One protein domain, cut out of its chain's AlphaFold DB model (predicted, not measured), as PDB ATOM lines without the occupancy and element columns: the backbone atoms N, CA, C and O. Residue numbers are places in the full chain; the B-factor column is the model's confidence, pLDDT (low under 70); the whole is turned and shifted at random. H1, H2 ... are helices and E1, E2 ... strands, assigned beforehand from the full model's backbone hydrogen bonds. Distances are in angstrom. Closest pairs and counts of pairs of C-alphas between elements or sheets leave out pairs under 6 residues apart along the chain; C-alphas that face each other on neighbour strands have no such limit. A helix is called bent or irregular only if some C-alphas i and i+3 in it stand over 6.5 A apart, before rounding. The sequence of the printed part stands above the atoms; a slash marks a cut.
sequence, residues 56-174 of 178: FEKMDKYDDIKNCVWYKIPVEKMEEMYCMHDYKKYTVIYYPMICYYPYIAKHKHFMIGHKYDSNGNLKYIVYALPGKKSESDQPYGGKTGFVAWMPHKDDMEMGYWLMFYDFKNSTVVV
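What this domain is: This is residues 56 to 174 of the 178 residues of an uncharacterized protein of Clostridium sp. (UniProt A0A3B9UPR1). A single strongly twisted antiparallel sheet makes the body, with the long strands E2, E3, E4 and E6 side by side, short E1 along one edge, and short E5 and E7 along different stretches of E6 at the other. The kinked helix H2 packs slantwise over E3 and E4, little H1 packs on H2 away from the sheet, and four-residue H3 only grazes the sheet. The printed part has 119 residues, with three named helices and seven named strands in the order E1 E2 H1 H2 E3 E4 H3 E5 E6 E7; the class is mixed, helices and strands. It is compact, with a radius of gyration of the C-alphas of 13.6 A and spans of 38 by 37 by 28 A.

Where its parts are: E1, residues 57 to 59, begins at C-alpha 57 (10.704, 80.201, 299.048). E2, residues 68 to 74, is 19.2 A long. H1 is residues 78 to 82, and H2, residues 87 to 104, is 20.6 A long. H2 is irregular, with C-alphas 99 and 102 at 7.7 A, and has a kink of 61 degrees near residue 98. E3, residues 109 to 116, is 22.9 A long; E4, residues 122 to 132, is 28.1 A long and ends at C-alpha 132 (21.106, 95.940, 311.060). H3 is residues 139 to 142 and E5 residues 148 to 151. E6, residues 158 to 166, is 26.0 A long, and E7, residues 171 to 173, ends at C-alpha 173 (1.955, 91.681, 320.141).

How they stand to each other: The hairpin E1 and E2 has N 59 and O 70 within hydrogen-bond range at 2.9 A. E3 is on the other side of E2, with N 71 and O 112 at 2.8 A. E3 and E4 form a hairpin, with N 113 and O 126 at 2.7 A. E4 and E6 are antiparallel, with N 163 and O 127 at 2.9 A. On the other side of E6 are E5, with N 160 and O 150 at 2.8 A, and E7, with N 166 and O 171 at 2.8 A; E5, E6 and E7 are a meander, each strand the antiparallel neighbour of the one before. H2 is on the sheet at a height of 8.8 A, over E3 and E4, slantwise to the strands at 51 degrees to E3 on the local plane; its closest C-alphas to E4 are those of Ile 104 and Leu 129, 6.6 A. H1 is not on the sheet but touches H2, with the closest C-alphas, those of Met 81 and Tyr 94, 5.1 A apart. H3 is close to but not clearly touching H2, with the C-alphas of Tyr 103 and Pro 139 closest at 7.3 A. O i to N i+4 pairs are within range in 0 of 1 in H1 and 6 of 14 in H2, O i to N i+3 pairs in 2 of 2 and 8 of 15; H3 is too short for an i+4 pair.

The domain as a whole: The C-alphas farthest apart, those of Glu 79 and Asn 119, are 38.0 A apart. The printed part has no cut and no long link. Its mean pLDDT is 94.4, and no printed residue is under 70.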
ATOM      1  N   PHE A  56       6.115  80.962 297.655       96.12
ATOM      2  CA  PHE A  56       7.303  81.627 298.158       96.12
ATOM      3  C   PHE A  56       8.318  80.616 298.669       96.12
ATOM      4  O   PHE A  56       7.975  79.550 299.190       96.12
ATOM      5  N   GLU A  57       9.587  80.989 298.551       96.00
ATOM      6  CA  GLU A  57      10.704  80.201 299.048       96.00
ATOM      7  C   GLU A  57      10.592  80.029 300.566       96.00
ATOM      8  O   GLU A  57      10.562  81.006 301.321       96.00
ATOM      9  N   LYS A  58      10.528  78.773 301.018       95.88
ATOM     10  CA  LYS A  58      10.579  78.425 302.438       95.88
ATOM     11  C   LYS A  58      12.024  78.505 302.926       95.88
ATOM     12  O   LYS A  58      12.904  77.864 302.364       95.88
ATOM     13  N   MET A  59      12.251  79.241 304.008       93.25
ATOM     14  CA  MET A  59      13.583  79.451 304.570       93.25
ATOM     15  C   MET A  59      13.817  78.501 305.750       93.25
ATOM     16  O   MET A  59      13.303  78.728 306.845       93.25
ATOM     17  N   ASP A  60      14.608  77.446 305.545       84.38
ATOM     18  CA  ASP A  60      14.843  76.409 306.566       84.38
ATOM     19  C   ASP A  60      15.938  76.765 307.586       84.38
ATOM     20  O   ASP A  60      16.068  76.104 308.613       84.38
ATOM     21  N   LYS A  61      16.712  77.829 307.342       83.75
ATOM     22  CA  LYS A  61      17.839  78.221 308.201       83.75
ATOM     23  C   LYS A  61      17.440  78.997 309.466       83.75
ATOM     24  O   LYS A  61      18.296  79.225 310.307       83.75
ATOM     25  N   TYR A  62      16.187  79.428 309.623       85.75
ATOM     26  CA  TYR A  62      15.782  80.343 310.702       85.75
ATOM     27  C   TYR A  62      14.964  79.636 311.786       85.75
ATOM     28  O   TYR A  62      13.743  79.517 311.682       85.75
ATOM     29  N   ASP A  63      15.641  79.196 312.844       83.94
ATOM     30  CA  ASP A  63      15.081  78.430 313.964       83.94
ATOM     31  C   ASP A  63      15.078  79.182 315.310       83.94
ATOM     32  O   ASP A  63      14.521  78.681 316.289       83.94
ATOM     33  N   ASP A  64      15.602  80.416 315.353       87.31
ATOM     34  CA  ASP A  64      15.655  81.268 316.555       87.31
ATOM     35  C   ASP A  64      14.266  81.514 317.165       87.31
ATOM     36  O   ASP A  64      14.116  81.763 318.364       87.31
ATOM     37  N   ILE A  65      13.220  81.413 316.337       90.12
ATOM     38  CA  ILE A  65      11.829  81.468 316.770       90.12
ATOM     39  C   ILE A  65      11.226  80.071 316.691       90.12
ATOM     40  O   ILE A  65      10.767  79.612 315.645       90.12
ATOM     41  N   LYS A  66      11.144  79.426 317.858       91.19
ATOM     42  CA  LYS A  66      10.570  78.086 318.017       91.19
ATOM     43  C   LYS A  66       9.197  77.961 317.351       91.19
ATOM     44  O   LYS A  66       8.299  78.769 317.598       91.19
ATOM     45  N   ASN A  67       8.990  76.880 316.603       93.25
ATOM     46  CA  ASN A  67       7.749  76.582 315.880       93.25
ATOM     47  C   ASN A  67       7.334  77.709 314.917       93.25
ATOM     48  O   ASN A  67       6.145  78.007 314.807       93.25
ATOM     49  N   CYS A  68       8.285  78.386 314.278       95.44
ATOM     50  CA  CYS A  68       8.006  79.348 313.221       95.44
ATOM     51  C   CYS A  68       8.518  78.810 311.886       95.44
ATOM     52  O   CYS A  68       9.608  78.253 311.822       95.44
ATOM     53  N   VAL A  69       7.708  78.943 310.839       95.81
ATOM     54  CA  VAL A  69       8.099  78.602 309.470       95.81
ATOM     55  C   VAL A  69       8.139  79.880 308.661       95.81
ATOM     56  O   VAL A  69       7.141  80.598 308.616       95.81
ATOM     57  N   TRP A  70       9.272  80.139 308.027       97.31
ATOM     58  CA  TRP A  70       9.531  81.389 307.335       97.31
ATOM     59  C   TRP A  70       9.461  81.245 305.823       97.31
ATOM     60  O   TRP A  70       9.878  80.227 305.271       97.31
ATOM     61  N   TYR A  71       8.980  82.296 305.170       98.00
ATOM     62  CA  TYR A  71       8.877  82.398 303.722       98.00
ATOM     63  C   TYR A  71       9.430  83.744 303.266       98.00
ATOM     64  O   TYR A  71       9.106  84.779 303.854       98.00
ATOM     65  N   LYS A  72      10.272  83.732 302.233       97.56
ATOM     66  CA  LYS A  72      10.872  84.938 301.659       97.56
ATOM     67  C   LYS A  72       9.957  85.522 300.589       97.56
ATOM     68  O   LYS A  72       9.598  84.839 299.634       97.56
ATOM     69  N   ILE A  73       9.604  86.793 300.750       97.75
ATOM     70  CA  ILE A  73       8.735  87.532 299.836       97.75
ATOM     71  C   ILE A  73       9.608  88.493 299.021       97.75
ATOM     72  O   ILE A  73      10.076  89.488 299.586       97.75
ATOM     73  N   PRO A  74       9.884  88.204 297.737       97.50
ATOM     74  CA  PRO A  74      10.606  89.129 296.871       97.50
ATOM     75  C   PRO A  74       9.732  90.349 296.559       97.50
ATOM     76  O   PRO A  74       8.523  90.217 296.370       97.50
ATOM     77  N   VAL A  75      10.348  91.530 296.534       97.00
ATOM     78  CA  VAL A  75       9.707  92.794 296.151       97.00
ATOM     79  C   VAL A  75      10.741  93.641 295.417       97.00
ATOM     80  O   VAL A  75      11.570  94.312 296.042       97.00
ATOM     81  N   GLU A  76      10.701  93.628 294.089       94.88
ATOM     82  CA  GLU A  76      11.652  94.392 293.279       94.88
ATOM     83  C   GLU A  76      11.248  95.862 293.181       94.88
ATOM     84  O   GLU A  76      12.098  96.767 293.231       94.88
ATOM     85  N   LYS A  77       9.937  96.098 293.072       94.69
ATOM     86  CA  LYS A  77       9.338  97.420 292.891       94.69
ATOM     87  C   LYS A  77       8.070  97.581 293.722       94.69
ATOM     88  O   LYS A  77       7.421  96.608 294.095       94.69
ATOM     89  N   MET A  78       7.704  98.829 294.000       93.56
ATOM     90  CA  MET A  78       6.566  99.148 294.865       93.56
ATOM     91  C   MET A  78       5.235  98.663 294.273       93.56
ATOM     92  O   MET A  78       4.342  98.257 295.009       93.56
ATOM     93  N   GLU A  79       5.116  98.664 292.943       93.06
ATOM     94  CA  GLU A  79       3.912  98.290 292.195       93.06
ATOM     95  C   GLU A  79       3.469  96.847 292.475       93.06
ATOM     96  O   GLU A  79       2.273  96.557 292.501       93.06
ATOM     97  N   GLU A  80       4.422  95.956 292.760       91.19
ATOM     98  CA  GLU A  80       4.162  94.551 293.093       91.19
ATOM     99  C   GLU A  80       3.332  94.416 294.376       91.19
ATOM    100  O   GLU A  80       2.496  93.520 294.486       91.19
ATOM    101  N   MET A  81       3.487  95.357 295.313       93.38
ATOM    102  CA  MET A  81       2.756  95.369 296.582       93.38
ATOM    103  C   MET A  81       1.313  95.876 296.446       93.38
ATOM    104  O   MET A  81       0.503  95.668 297.348       93.38
ATOM    105  N   TYR A  82       0.966  96.527 295.331       90.81
ATOM    106  CA  TYR A  82      -0.386  97.031 295.065       90.81
ATOM    107  C   TYR A  82      -1.225  96.084 294.199       90.81
ATOM    108  O   TYR A  82      -2.401  96.352 293.953       90.81
ATOM    109  N   CYS A  83      -0.648  94.978 293.726       84.38
ATOM    110  CA  CYS A  83      -1.347  94.046 292.855       84.38
ATOM    111  C   CYS A  83      -2.482  93.324 293.604       84.38
ATOM    112  O   CYS A  83      -2.243  92.464 294.451       84.38
ATOM    113  N   MET A  84      -3.733  93.634 293.249       86.25
ATOM    114  CA  MET A  84      -4.929  93.044 293.870       86.25
ATOM    115  C   MET A  84      -5.466  91.797 293.145       86.25
ATOM    116  O   MET A  84      -6.522  91.289 293.519       86.25
ATOM    117  N   HIS A  85      -4.759  91.275 292.132       87.50
ATOM    118  CA  HIS A  85      -5.178  90.066 291.399       87.50
ATOM    119  C   HIS A  85      -5.321  88.848 292.324       87.50
ATOM    120  O   HIS A  85      -6.251  88.058 292.176       87.50
ATOM    121  N   ASP A  86      -4.429  88.720 293.310       90.12
ATOM    122  CA  ASP A  86      -4.578  87.777 294.416       90.12
ATOM    123  C   ASP A  86      -4.907  88.547 295.696       90.12
ATOM    124  O   ASP A  86      -4.034  88.894 296.494       90.12
ATOM    125  N   TYR A  87      -6.197  88.825 295.890       92.69
ATOM    126  CA  TYR A  87      -6.687  89.600 297.029       92.69
ATOM    127  C   TYR A  87      -6.269  89.011 298.388       92.69
ATOM    128  O   TYR A  87      -6.020  89.747 299.341       92.69
ATOM    129  N   LYS A  88      -6.129  87.682 298.490       92.88
ATOM    130  CA  LYS A  88      -5.710  87.016 299.735       92.88
ATOM    131  C   LYS A  88      -4.250  87.321 300.061       92.88
ATOM    132  O   LYS A  88      -3.931  87.605 301.211       92.88
ATOM    133  N   LYS A  89      -3.366  87.307 299.060       94.00
ATOM    134  CA  LYS A  89      -1.970  87.732 299.246       94.00
ATOM    135  C   LYS A  89      -1.870  89.226 299.482       94.00
ATOM    136  O   LYS A  89      -1.162  89.636 300.391       94.00
ATOM    137  N   TYR A  90      -2.601  90.032 298.717       95.25
ATOM    138  CA  TYR A  90      -2.625  91.476 298.913       95.25
ATOM    139  C   TYR A  90      -2.972  91.837 300.359       95.25
ATOM    140  O   TYR A  90      -2.197  92.514 301.023       95.25
ATOM    141  N   THR A  91      -4.078  91.311 300.879       94.88
ATOM    142  CA  THR A  91      -4.552  91.624 302.235       94.88
ATOM    143  C   THR A  91      -3.625  91.126 303.343       94.88
ATOM    144  O   THR A  91      -3.424  91.835 304.324       94.88
ATOM    145  N   VAL A  92      -3.052  89.925 303.210       95.31
ATOM    146  CA  VAL A  92      -2.253  89.304 304.280       95.31
ATOM    147  C   VAL A  92      -0.769  89.656 304.199       95.31
ATOM    148  O   VAL A  92      -0.128  89.860 305.228       95.31
ATOM    149  N   ILE A  93      -0.200  89.697 302.999       96.19
ATOM    150  CA  ILE A  93       1.240  89.874 302.786       96.19
ATOM    151  C   ILE A  93       1.563  91.344 302.532       96.19
ATOM    152  O   ILE A  93       2.409  91.908 303.221       96.19
ATOM    153  N   TYR A  94       0.914  91.960 301.542       96.81
ATOM    154  CA  TYR A  94       1.399  93.227 300.995       96.81
ATOM    155  C   TYR A  94       0.823  94.455 301.693       96.81
ATOM    156  O   TYR A  94       1.592  95.327 302.083       96.81
ATOM    157  N   TYR A  95      -0.490  94.519 301.910       95.88
ATOM    158  CA  TYR A  95      -1.162  95.678 302.499       95.88
ATOM    159  C   TYR A  95      -0.568  96.104 303.855       95.88
ATOM    160  O   TYR A  95      -0.222  97.279 303.988       95.88
ATOM    161  N   PRO A  96      -0.309  95.187 304.813       95.38
ATOM    162  CA  PRO A  96       0.340  95.545 306.077       95.38
ATOM    163  C   PRO A  96       1.777  96.047 305.904       95.38
ATOM    164  O   PRO A  96       2.318  96.680 306.804       95.38
ATOM    165  N   MET A  97       2.401  95.763 304.757       97.44
ATOM    166  CA  MET A  97       3.814  96.009 304.491       97.44
ATOM    167  C   MET A  97       4.080  97.230 303.597       97.44
ATOM    168  O   MET A  97       5.219  97.690 303.550       97.44
ATOM    169  N   ILE A  98       3.066  97.799 302.927       96.62
ATOM    170  CA  ILE A  98       3.221  98.907 301.957       96.62
ATOM    171  C   ILE A  98       3.962 100.104 302.564       96.62
ATOM    172  O   ILE A  98       4.915 100.608 301.969       96.62
ATOM    173  N   CYS A  99       3.577 100.540 303.767       96.44
ATOM    174  CA  CYS A  99       4.218 101.682 304.428       96.44
ATOM    175  C   CYS A  99       5.698 101.424 304.750       96.44
ATOM    176  O   CYS A  99       6.476 102.362 304.875       96.44
ATOM    177  N   TYR A 100       6.115 100.159 304.813       97.62
ATOM    178  CA  TYR A 100       7.489  99.762 305.099       97.62
ATOM    179  C   TYR A 100       8.349  99.587 303.849       97.62
ATOM    180  O   TYR A 100       9.510  99.190 303.965       97.62
ATOM    181  N   TYR A 101       7.835  99.921 302.661       97.50
ATOM    182  CA  TYR A 101       8.599  99.850 301.420       97.50
ATOM    183  C   TYR A 101       9.988 100.515 301.493       97.50
ATOM    184  O   TYR A 101      10.926  99.915 300.977       97.50
ATOM    185  N   PRO A 102      10.212 101.656 302.183       95.88
ATOM    186  CA  PRO A 102      11.561 102.219 302.329       95.88
ATOM    187  C   PRO A 102      12.589 101.282 302.990       95.88
ATOM    188  O   PRO A 102      13.782 101.387 302.712       95.88
ATOM    189  N   TYR A 103      12.143 100.357 303.845       96.69
ATOM    190  CA  TYR A 103      12.986  99.334 304.475       96.69
ATOM    191  C   TYR A 103      13.152  98.110 303.563       96.69
ATOM    192  O   TYR A 103      14.243  97.556 303.455       96.69
ATOM    193  N   ILE A 104      12.091  97.735 302.843       97.88
ATOM    194  CA  ILE A 104      12.081  96.610 301.894       97.88
ATOM    195  C   ILE A 104      12.957  96.914 300.672       97.88
ATOM    196  O   ILE A 104      13.769  96.087 300.264       97.88
ATOM    197  N   ALA A 105      12.835  98.113 300.102       96.88
ATOM    198  CA  ALA A 105      13.457  98.507 298.840       96.88
ATOM    199  C   ALA A 105      14.990  98.416 298.859       96.88
ATOM    200  O   ALA A 105      15.590  98.177 297.811       96.88
ATOM    201  N   LYS A 106      15.610  98.567 300.039       94.38
ATOM    202  CA  LYS A 106      17.061  98.419 300.249       94.38
ATOM    203  C   LYS A 106      17.550  96.986 300.025       94.38
ATOM    204  O   LYS A 106      18.678  96.789 299.592       94.38
ATOM    205  N   HIS A 107      16.704  96.001 300.321       95.56
ATOM    206  CA  HIS A 107      17.064  94.581 300.336       95.56
ATOM    207  C   HIS A 107      16.257  93.737 299.341       95.56
ATOM    208  O   HIS A 107      16.535  92.547 299.193       95.56
ATOM    209  N   LYS A 108      15.262  94.336 298.674       97.50
ATOM    210  CA  LYS A 108      14.388  93.715 297.662       97.50
ATOM    211  C   LYS A 108      13.590  92.508 298.151       97.50
ATOM    212  O   LYS A 108      13.118  91.691 297.368       97.50
ATOM    213  N   HIS A 109      13.431  92.383 299.464       97.69
ATOM    214  CA  HIS A 109      12.615  91.342 300.063       97.69
ATOM    215  C   HIS A 109      12.230  91.695 301.496       97.69
ATOM    216  O   HIS A 109      12.835  92.550 302.145       97.69
ATOM    217  N   PHE A 110      11.254  90.960 302.005       98.06
ATOM    218  CA  PHE A 110      11.016  90.783 303.431       98.06
ATOM    219  C   PHE A 110      10.655  89.318 303.692       98.06
ATOM    220  O   PHE A 110      10.639  88.498 302.770       98.06
ATOM    221  N   MET A 111      10.399  88.960 304.945       97.81
ATOM    222  CA  MET A 111       9.984  87.610 305.310       97.81
ATOM    223  C   MET A 111       8.645  87.620 306.041       97.81
ATOM    224  O   MET A 111       8.342  88.529 306.817       97.81
ATOM    225  N   ILE A 112       7.855  86.574 305.808       97.88
ATOM    226  CA  ILE A 112       6.654  86.272 306.582       97.88
ATOM    227  C   ILE A 112       6.845  84.949 307.320       97.88
ATOM    228  O   ILE A 112       7.296  83.951 306.758       97.88
ATOM    229  N   GLY A 113       6.531  84.953 308.606       97.12
ATOM    230  CA  GLY A 113       6.647  83.830 309.514       97.12
ATOM    231  C   GLY A 113       5.274  83.337 309.933       97.12
ATOM    232  O   GLY A 113       4.449  84.091 310.442       97.12
ATOM    233  N   HIS A 114       5.029  82.045 309.775       96.69
ATOM    234  CA  HIS A 114       3.890  81.370 310.377       96.69
ATOM    235  C   HIS A 114       4.320  80.778 311.711       96.69
ATOM    236  O   HIS A 114       5.016  79.763 311.756       96.69
ATOM    237  N   LYS A 115       3.931  81.428 312.811       95.31
ATOM    238  CA  LYS A 115       4.247  80.982 314.168       95.31
ATOM    239  C   LYS A 115       3.134  80.093 314.700       95.31
ATOM    240  O   LYS A 115       1.999  80.541 314.856       95.31
ATOM    241  N   TYR A 116       3.485  78.870 315.068       94.00
ATOM    242  CA  TYR A 116       2.558  77.883 315.604       94.00
ATOM    243  C   TYR A 116       2.640  77.785 317.133       94.00
ATOM    244  O   TYR A 116       3.690  78.038 317.740       94.00
ATOM    245  N   ASP A 117       1.524  77.436 317.768       92.56
ATOM    246  CA  ASP A 117       1.491  77.025 319.174       92.56
ATOM    247  C   ASP A 117       1.979  75.570 319.354       92.56
ATOM    248  O   ASP A 117       2.442  74.926 318.412       92.56
ATOM    249  N   SER A 118       1.928  75.053 320.583       91.50
ATOM    250  CA  SER A 118       2.313  73.667 320.897       91.50
ATOM    251  C   SER A 118       1.391  72.617 320.270       91.50
ATOM    252  O   SER A 118       1.802  71.477 320.096       91.50
ATOM    253  N   ASN A 119       0.166  72.998 319.906       89.81
ATOM    254  CA  ASN A 119      -0.857  72.126 319.331       89.81
ATOM    255  C   ASN A 119      -0.863  72.184 317.789       89.81
ATOM    256  O   ASN A 119      -1.810  71.710 317.145       89.81
ATOM    257  N   GLY A 120       0.154  72.825 317.197       88.12
ATOM    258  CA  GLY A 120       0.298  73.011 315.756       88.12
ATOM    259  C   GLY A 120      -0.699  73.999 315.147       88.12
ATOM    260  O   GLY A 120      -0.874  74.002 313.931       88.12
ATOM    261  N   ASN A 121      -1.379  74.827 315.948       90.44
ATOM    262  CA  ASN A 121      -2.250  75.879 315.424       90.44
ATOM    263  C   ASN A 121      -1.431  77.091 315.017       90.44
ATOM    264  O   ASN A 121      -0.558  77.512 315.774       90.44
ATOM    265  N   LEU A 122      -1.783  77.718 313.892       93.00
ATOM    266  CA  LEU A 122      -1.262  79.045 313.588       93.00
ATOM    267  C   LEU A 122      -1.717  80.020 314.683       93.00
ATOM    268  O   LEU A 122      -2.917  80.201 314.918       93.00
ATOM    269  N   LYS A 123      -0.736  80.601 315.370       94.00
ATOM    270  CA  LYS A 123      -0.917  81.516 316.495       94.00
ATOM    271  C   LYS A 123      -0.683  82.960 316.073       94.00
ATOM    272  O   LYS A 123      -1.514  83.801 316.373       94.00
ATOM    273  N   TYR A 124       0.413  83.220 315.360       96.00
ATOM    274  CA  TYR A 124       0.767  84.557 314.884       96.00
ATOM    275  C   TYR A 124       1.253  84.517 313.439       96.00
ATOM    276  O   TYR A 124       1.871  83.537 313.007       96.00
ATOM    277  N   ILE A 125       1.014  85.617 312.733       97.00
ATOM    278  CA  ILE A 125       1.781  85.995 311.549       97.00
ATOM    279  C   ILE A 125       2.932  86.863 312.046       97.00
ATOM    280  O   ILE A 125       2.730  87.720 312.901       97.00
ATOM    281  N   VAL A 126       4.141  86.632 311.558       97.81
ATOM    282  CA  VAL A 126       5.313  87.421 311.936       97.81
ATOM    283  C   VAL A 126       5.854  88.090 310.688       97.81
ATOM    284  O   VAL A 126       6.214  87.407 309.740       97.81
ATOM    285  N   TYR A 127       5.914  89.414 310.671       98.38
ATOM    286  CA  TYR A 127       6.552  90.153 309.587       98.38
ATOM    287  C   TYR A 127       7.996  90.441 309.969       98.38
ATOM    288  O   TYR A 127       8.273  90.823 311.105       98.38
ATOM    289  N   ALA A 128       8.909  90.241 309.027       98.06
ATOM    290  CA  ALA A 128      10.343  90.342 309.237       98.06
ATOM    291  C   ALA A 128      10.973  91.241 308.167       98.06
ATOM    292  O   ALA A 128      11.000  90.882 306.990       98.06
ATOM    293  N   LEU A 129      11.474  92.408 308.573       98.31
ATOM    294  CA  LEU A 129      12.137  93.374 307.694       98.31
ATOM    295  C   LEU A 129      13.658  93.269 307.840       98.31
ATOM    296  O   LEU A 129      14.140  93.356 308.971       98.31
ATOM    297  N   PRO A 130      14.411  93.089 306.743       97.50
ATOM    298  CA  PRO A 130      15.865  93.020 306.805       97.50
ATOM    299  C   PRO A 130      16.469  94.350 307.273       97.50
ATOM    300  O   PRO A 130      15.983  95.421 306.910       97.50
ATOM    301  N   GLY A 131      17.530  94.276 308.073       97.50
ATOM    302  CA  GLY A 131      18.250  95.449 308.567       97.50
ATOM    303  C   GLY A 131      19.250  95.119 309.673       97.50
ATOM    304  O   GLY A 131      19.190  94.053 310.298       97.50
ATOM    305  N   LYS A 132      20.167  96.052 309.939       97.56
ATOM    306  CA  LYS A 132      21.106  95.940 311.060       97.56
ATOM    307  C   LYS A 132      20.375  96.057 312.393       97.56
ATOM    308  O   LYS A 132      19.293  96.643 312.490       97.56
ATOM    309  N   LYS A 133      20.992  95.538 313.457       96.62
ATOM    310  CA  LYS A 133      20.515  95.715 314.839       96.62
ATOM    311  C   LYS A 133      20.828  97.126 315.364       96.62
ATOM    312  O   LYS A 133      21.570  97.287 316.329       96.62
ATOM    313  N   SER A 134      20.288  98.149 314.709       95.69
ATOM    314  CA  SER A 134      20.453  99.564 315.052       95.69
ATOM    315  C   SER A 134      19.126 100.316 314.960       95.69
ATOM    316  O   SER A 134      18.214  99.908 314.242       95.69
ATOM    317  N   GLU A 135      19.027 101.452 315.652       93.31
ATOM    318  CA  GLU A 135      17.827 102.303 315.626       93.31
ATOM    319  C   GLU A 135      17.511 102.844 314.223       93.31
ATOM    320  O   GLU A 135      16.347 102.999 313.869       93.31
ATOM    321  N   SER A 136      18.538 103.091 313.400       93.25
ATOM    322  CA  SER A 136      18.379 103.616 312.037       93.25
ATOM    323  C   SER A 136      17.656 102.651 311.095       93.25
ATOM    324  O   SER A 136      16.956 103.086 310.181       93.25
ATOM    325  N   ASP A 137      17.843 101.350 311.312       96.38
ATOM    326  CA  ASP A 137      17.225 100.293 310.514       96.38
ATOM    327  C   ASP A 137      15.969  99.727 311.180       96.38
ATOM    328  O   ASP A 137      15.215  98.999 310.532       96.38
ATOM    329  N   GLN A 138      15.697 100.090 312.438       97.38
ATOM    330  CA  GLN A 138      14.468  99.717 313.119       97.38
ATOM    331  C   GLN A 138      13.276 100.488 312.522       97.38
ATOM    332  O   GLN A 138      13.233 101.723 312.592       97.38
ATOM    333  N   PRO A 139      12.256  99.795 311.983       97.31
ATOM    334  CA  PRO A 139      11.094 100.441 311.386       97.31
ATOM    335  C   PRO A 139      10.403 101.414 312.343       97.31
ATOM    336  O   PRO A 139       9.916 101.019 313.405       97.31
ATOM    337  N   TYR A 140      10.393 102.698 311.974       96.06
ATOM    338  CA  TYR A 140       9.827 103.804 312.756       96.06
ATOM    339  C   TYR A 140      10.243 103.823 314.240       96.06
ATOM    340  O   TYR A 140       9.442 104.186 315.108       96.06
ATOM    341  N   GLY A 141      11.474 103.397 314.553       94.56
ATOM    342  CA  GLY A 141      11.966 103.296 315.932       94.56
ATOM    343  C   GLY A 141      11.158 102.325 316.801       94.56
ATOM    344  O   GLY A 141      11.010 102.539 318.000       94.56
ATOM    345  N   GLY A 142      10.536 101.311 316.192       95.56
ATOM    346  CA  GLY A 142       9.769 100.275 316.884       95.56
ATOM    347  C   GLY A 142       8.325 100.648 317.230       95.56
ATOM    348  O   GLY A 142       7.584  99.790 317.707       95.56
ATOM    349  N   LYS A 143       7.877 101.878 316.942       94.81
ATOM    350  CA  LYS A 143       6.518 102.365 317.270       94.81
ATOM    351  C   LYS A 143       5.394 101.553 316.630       94.81
ATOM    352  O   LYS A 143       4.270 101.578 317.115       94.81
ATOM    353  N   THR A 144       5.695 100.838 315.552       94.31
ATOM    354  CA  THR A 144       4.735  99.990 314.844       94.31
ATOM    355  C   THR A 144       4.863  98.504 315.191       94.31
ATOM    356  O   THR A 144       4.218  97.670 314.568       94.31
ATOM    357  N   GLY A 145       5.680  98.159 316.195       95.94
ATOM    358  CA  GLY A 145       5.809  96.802 316.729       95.94
ATOM    359  C   GLY A 145       6.960  95.968 316.180       95.94
ATOM    360  O   GLY A 145       7.127  94.825 316.602       95.94
ATOM    361  N   PHE A 146       7.796  96.532 315.307       97.44
ATOM    362  CA  PHE A 146       9.082  95.947 314.928       97.44
ATOM    363  C   PHE A 146      10.114  96.121 316.057       97.44
ATOM    364  O   PHE A 146      10.994  96.977 315.994       97.44
ATOM    365  N   VAL A 147       9.962  95.348 317.135       95.75
ATOM    366  CA  VAL A 147      10.702  95.539 318.405       95.75
ATOM    367  C   VAL A 147      11.595  94.364 318.799       95.75
ATOM    368  O   VAL A 147      12.403  94.488 319.718       95.75
ATOM    369  N   ALA A 148      11.486  93.231 318.109       95.19
ATOM    370  CA  ALA A 148      12.416  92.116 318.255       95.19
ATOM    371  C   ALA A 148      13.346  92.043 317.039       95.19
ATOM    372  O   ALA A 148      12.974  92.476 315.952       95.19
ATOM    373  N   TRP A 149      14.544  91.488 317.218       95.88
ATOM    374  CA  TRP A 149      15.521  91.326 316.141       95.88
ATOM    375  C   TRP A 149      16.092  89.908 316.147       95.88
ATOM    376  O   TRP A 149      16.487  89.407 317.205       95.88
ATOM    377  N   MET A 150      16.115  89.276 314.976       94.56
ATOM    378  CA  MET A 150      16.658  87.938 314.731       94.56
ATOM    379  C   MET A 150      17.884  88.047 313.813       94.56
ATOM    380  O   MET A 150      17.754  88.640 312.743       94.56
ATOM    381  N   PRO A 151      19.047  87.489 314.190       94.62
ATOM    382  CA  PRO A 151      20.251  87.553 313.363       94.62
ATOM    383  C   PRO A 151      20.093  86.791 312.045       94.62
ATOM    384  O   PRO A 151      19.408  85.768 311.979       94.62
ATOM    385  N   HIS A 152      20.763  87.269 310.997       92.75
ATOM    386  CA  HIS A 152      20.952  86.500 309.774       92.75
ATOM    387  C   HIS A 152      21.967  85.380 310.047       92.75
ATOM    388  O   HIS A 152      22.963  85.584 310.737       92.75
ATOM    389  N   LYS A 153      21.725  84.165 309.539       87.31
ATOM    390  CA  LYS A 153      22.596  83.019 309.866       87.31
ATOM    391  C   LYS A 153      23.975  83.101 309.214       87.31
ATOM    392  O   LYS A 153      24.947  82.648 309.805       87.31
ATOM    393  N   ASP A 154      24.043  83.678 308.017       88.44
ATOM    394  CA  ASP A 154      25.284  83.775 307.240       88.44
ATOM    395  C   ASP A 154      25.952  85.171 307.351       88.44
ATOM    396  O   ASP A 154      27.006  85.388 306.767       88.44
ATOM    397  N   ASP A 155      25.350  86.127 308.079       90.62
ATOM    398  CA  ASP A 155      25.858  87.506 308.224       90.62
ATOM    399  C   ASP A 155      25.583  88.024 309.645       90.62
ATOM    400  O   ASP A 155      24.433  88.171 310.051       90.62
ATOM    401  N   MET A 156      26.642  88.293 310.413       87.00
ATOM    402  CA  MET A 156      26.533  88.684 311.823       87.00
ATOM    403  C   MET A 156      26.090  90.137 312.040       87.00
ATOM    404  O   MET A 156      25.625  90.468 313.132       87.00
ATOM    405  N   GLU A 157      26.252  91.013 311.045       93.56
ATOM    406  CA  GLU A 157      25.827  92.414 311.146       93.56
ATOM    407  C   GLU A 157      24.369  92.608 310.731       93.56
ATOM    408  O   GLU A 157      23.716  93.570 311.153       93.56
ATOM    409  N   MET A 158      23.863  91.697 309.905       95.88
ATOM    410  CA  MET A 158      22.522  91.747 309.348       95.88
ATOM    411  C   MET A 158      21.562  90.813 310.076       95.88
ATOM    412  O   MET A 158      21.927  89.872 310.777       95.88
ATOM    413  N   GLY A 159      20.277  91.094 309.916       96.56
ATOM    414  CA  GLY A 159      19.209  90.288 310.474       96.56
ATOM    415  C   GLY A 159      17.858  90.841 310.080       96.56
ATOM    416  O   GLY A 159      17.734  91.549 309.081       96.56
ATOM    417  N   TYR A 160      16.855  90.509 310.880       97.62
ATOM    418  CA  TYR A 160      15.473  90.871 310.635       97.62
ATOM    419  C   TYR A 160      14.846  91.481 311.878       97.62
ATOM    420  O   TYR A 160      14.802  90.853 312.937       97.62
ATOM    421  N   TRP A 161      14.303  92.682 311.726       97.94
ATOM    422  CA  TRP A 161      13.378  93.269 312.681       97.94
ATOM    423  C   TRP A 161      12.021  92.596 312.559       97.94
ATOM    424  O   TRP A 161      11.527  92.403 311.452       97.94
ATOM    425  N   LEU A 162      11.402  92.265 313.688       97.88
ATOM    426  CA  LEU A 162      10.235  91.396 313.748       97.88
ATOM    427  C   LEU A 162       9.035  92.093 314.377       97.88
ATOM    428  O   LEU A 162       9.142  92.632 315.481       97.88
ATOM    429  N   MET A 163       7.888  91.973 313.717       97.81
ATOM    430  CA  MET A 163       6.573  92.358 314.219       97.81
ATOM    431  C   MET A 163       5.682  91.120 314.300       97.81
ATOM    432  O   MET A 163       5.399  90.482 313.286       97.81
ATOM    433  N   PHE A 164       5.226  90.780 315.502       97.38
ATOM    434  CA  PHE A 164       4.290  89.678 315.712       97.38
ATOM    435  C   PHE A 164       2.862  90.212 315.654       97.38
ATOM    436  O   PHE A 164       2.510  91.144 316.371       97.38
ATOM    437  N   TYR A 165       2.037  89.592 314.823       97.31
ATOM    438  CA  TYR A 165       0.654  89.974 314.601       97.31
ATOM    439  C   TYR A 165      -0.288  88.828 314.972       97.31
ATOM    440  O   TYR A 165      -0.240  87.727 314.407       97.31
ATOM    441  N   ASP A 166      -1.153  89.093 315.944       95.50
ATOM    442  CA  ASP A 166      -2.286  88.251 316.288       95.50
ATOM    443  C   ASP A 166      -3.448  88.573 315.354       95.50
ATOM    444  O   ASP A 166      -4.245  89.475 315.596       95.50
ATOM    445  N   PHE A 167      -3.542  87.806 314.271       91.75
ATOM    446  CA  PHE A 167      -4.584  87.960 313.259       91.75
ATOM    447  C   PHE A 167      -5.990  87.603 313.759       91.75
ATOM    448  O   PHE A 167      -6.958  87.921 313.079       91.75
ATOM    449  N   LYS A 168      -6.126  86.917 314.905       91.56
ATOM    450  CA  LYS A 168      -7.442  86.600 315.484       91.56
ATOM    451  C   LYS A 168      -7.992  87.784 316.262       91.56
ATOM    452  O   LYS A 168      -9.187  88.036 316.214       91.56
ATOM    453  N   ASN A 169      -7.106  88.488 316.963       93.50
ATOM    454  CA  ASN A 169      -7.445  89.660 317.765       93.50
ATOM    455  C   ASN A 169      -7.170  90.983 317.036       93.50
ATOM    456  O   ASN A 169      -7.409  92.043 317.601       93.50
ATOM    457  N   SER A 170      -6.634  90.932 315.816       92.12
ATOM    458  CA  SER A 170      -6.203  92.089 315.025       92.12
ATOM    459  C   SER A 170      -5.252  93.023 315.780       92.12
ATOM    460  O   SER A 170      -5.375  94.244 315.720       92.12
ATOM    461  N   THR A 171      -4.297  92.451 316.517       95.19
ATOM    462  CA  THR A 171      -3.376  93.214 317.373       95.19
ATOM    463  C   THR A 171      -1.920  92.870 317.112       95.19
ATOM    464  O   THR A 171      -1.551  91.728 316.837       95.19
ATOM    465  N   VAL A 172      -1.065  93.881 317.234       95.12
ATOM    466  CA  VAL A 172       0.381  93.686 317.288       95.12
ATOM    467  C   VAL A 172       0.762  93.289 318.709       95.12
ATOM    468  O   VAL A 172       0.378  93.954 319.670       95.12
ATOM    469  N   VAL A 173       1.517  92.201 318.845       93.88
ATOM    470  CA  VAL A 173       1.955  91.681 320.141       93.88
ATOM    471  C   VAL A 173       3.455  91.869 320.308       93.88
ATOM    472  O   VAL A 173       4.244  91.610 319.401       93.88
ATOM    473  N   VAL A 174       3.859  92.305 321.498       89.25
ATOM    474  CA  VAL A 174       5.269  92.481 321.848       89.25
ATOM    475  C   VAL A 174       5.729  91.270 322.660       89.25
ATOM    476  O   VAL A 174       5.189  91.026 323.742       89.25
TER     477      VAL A 174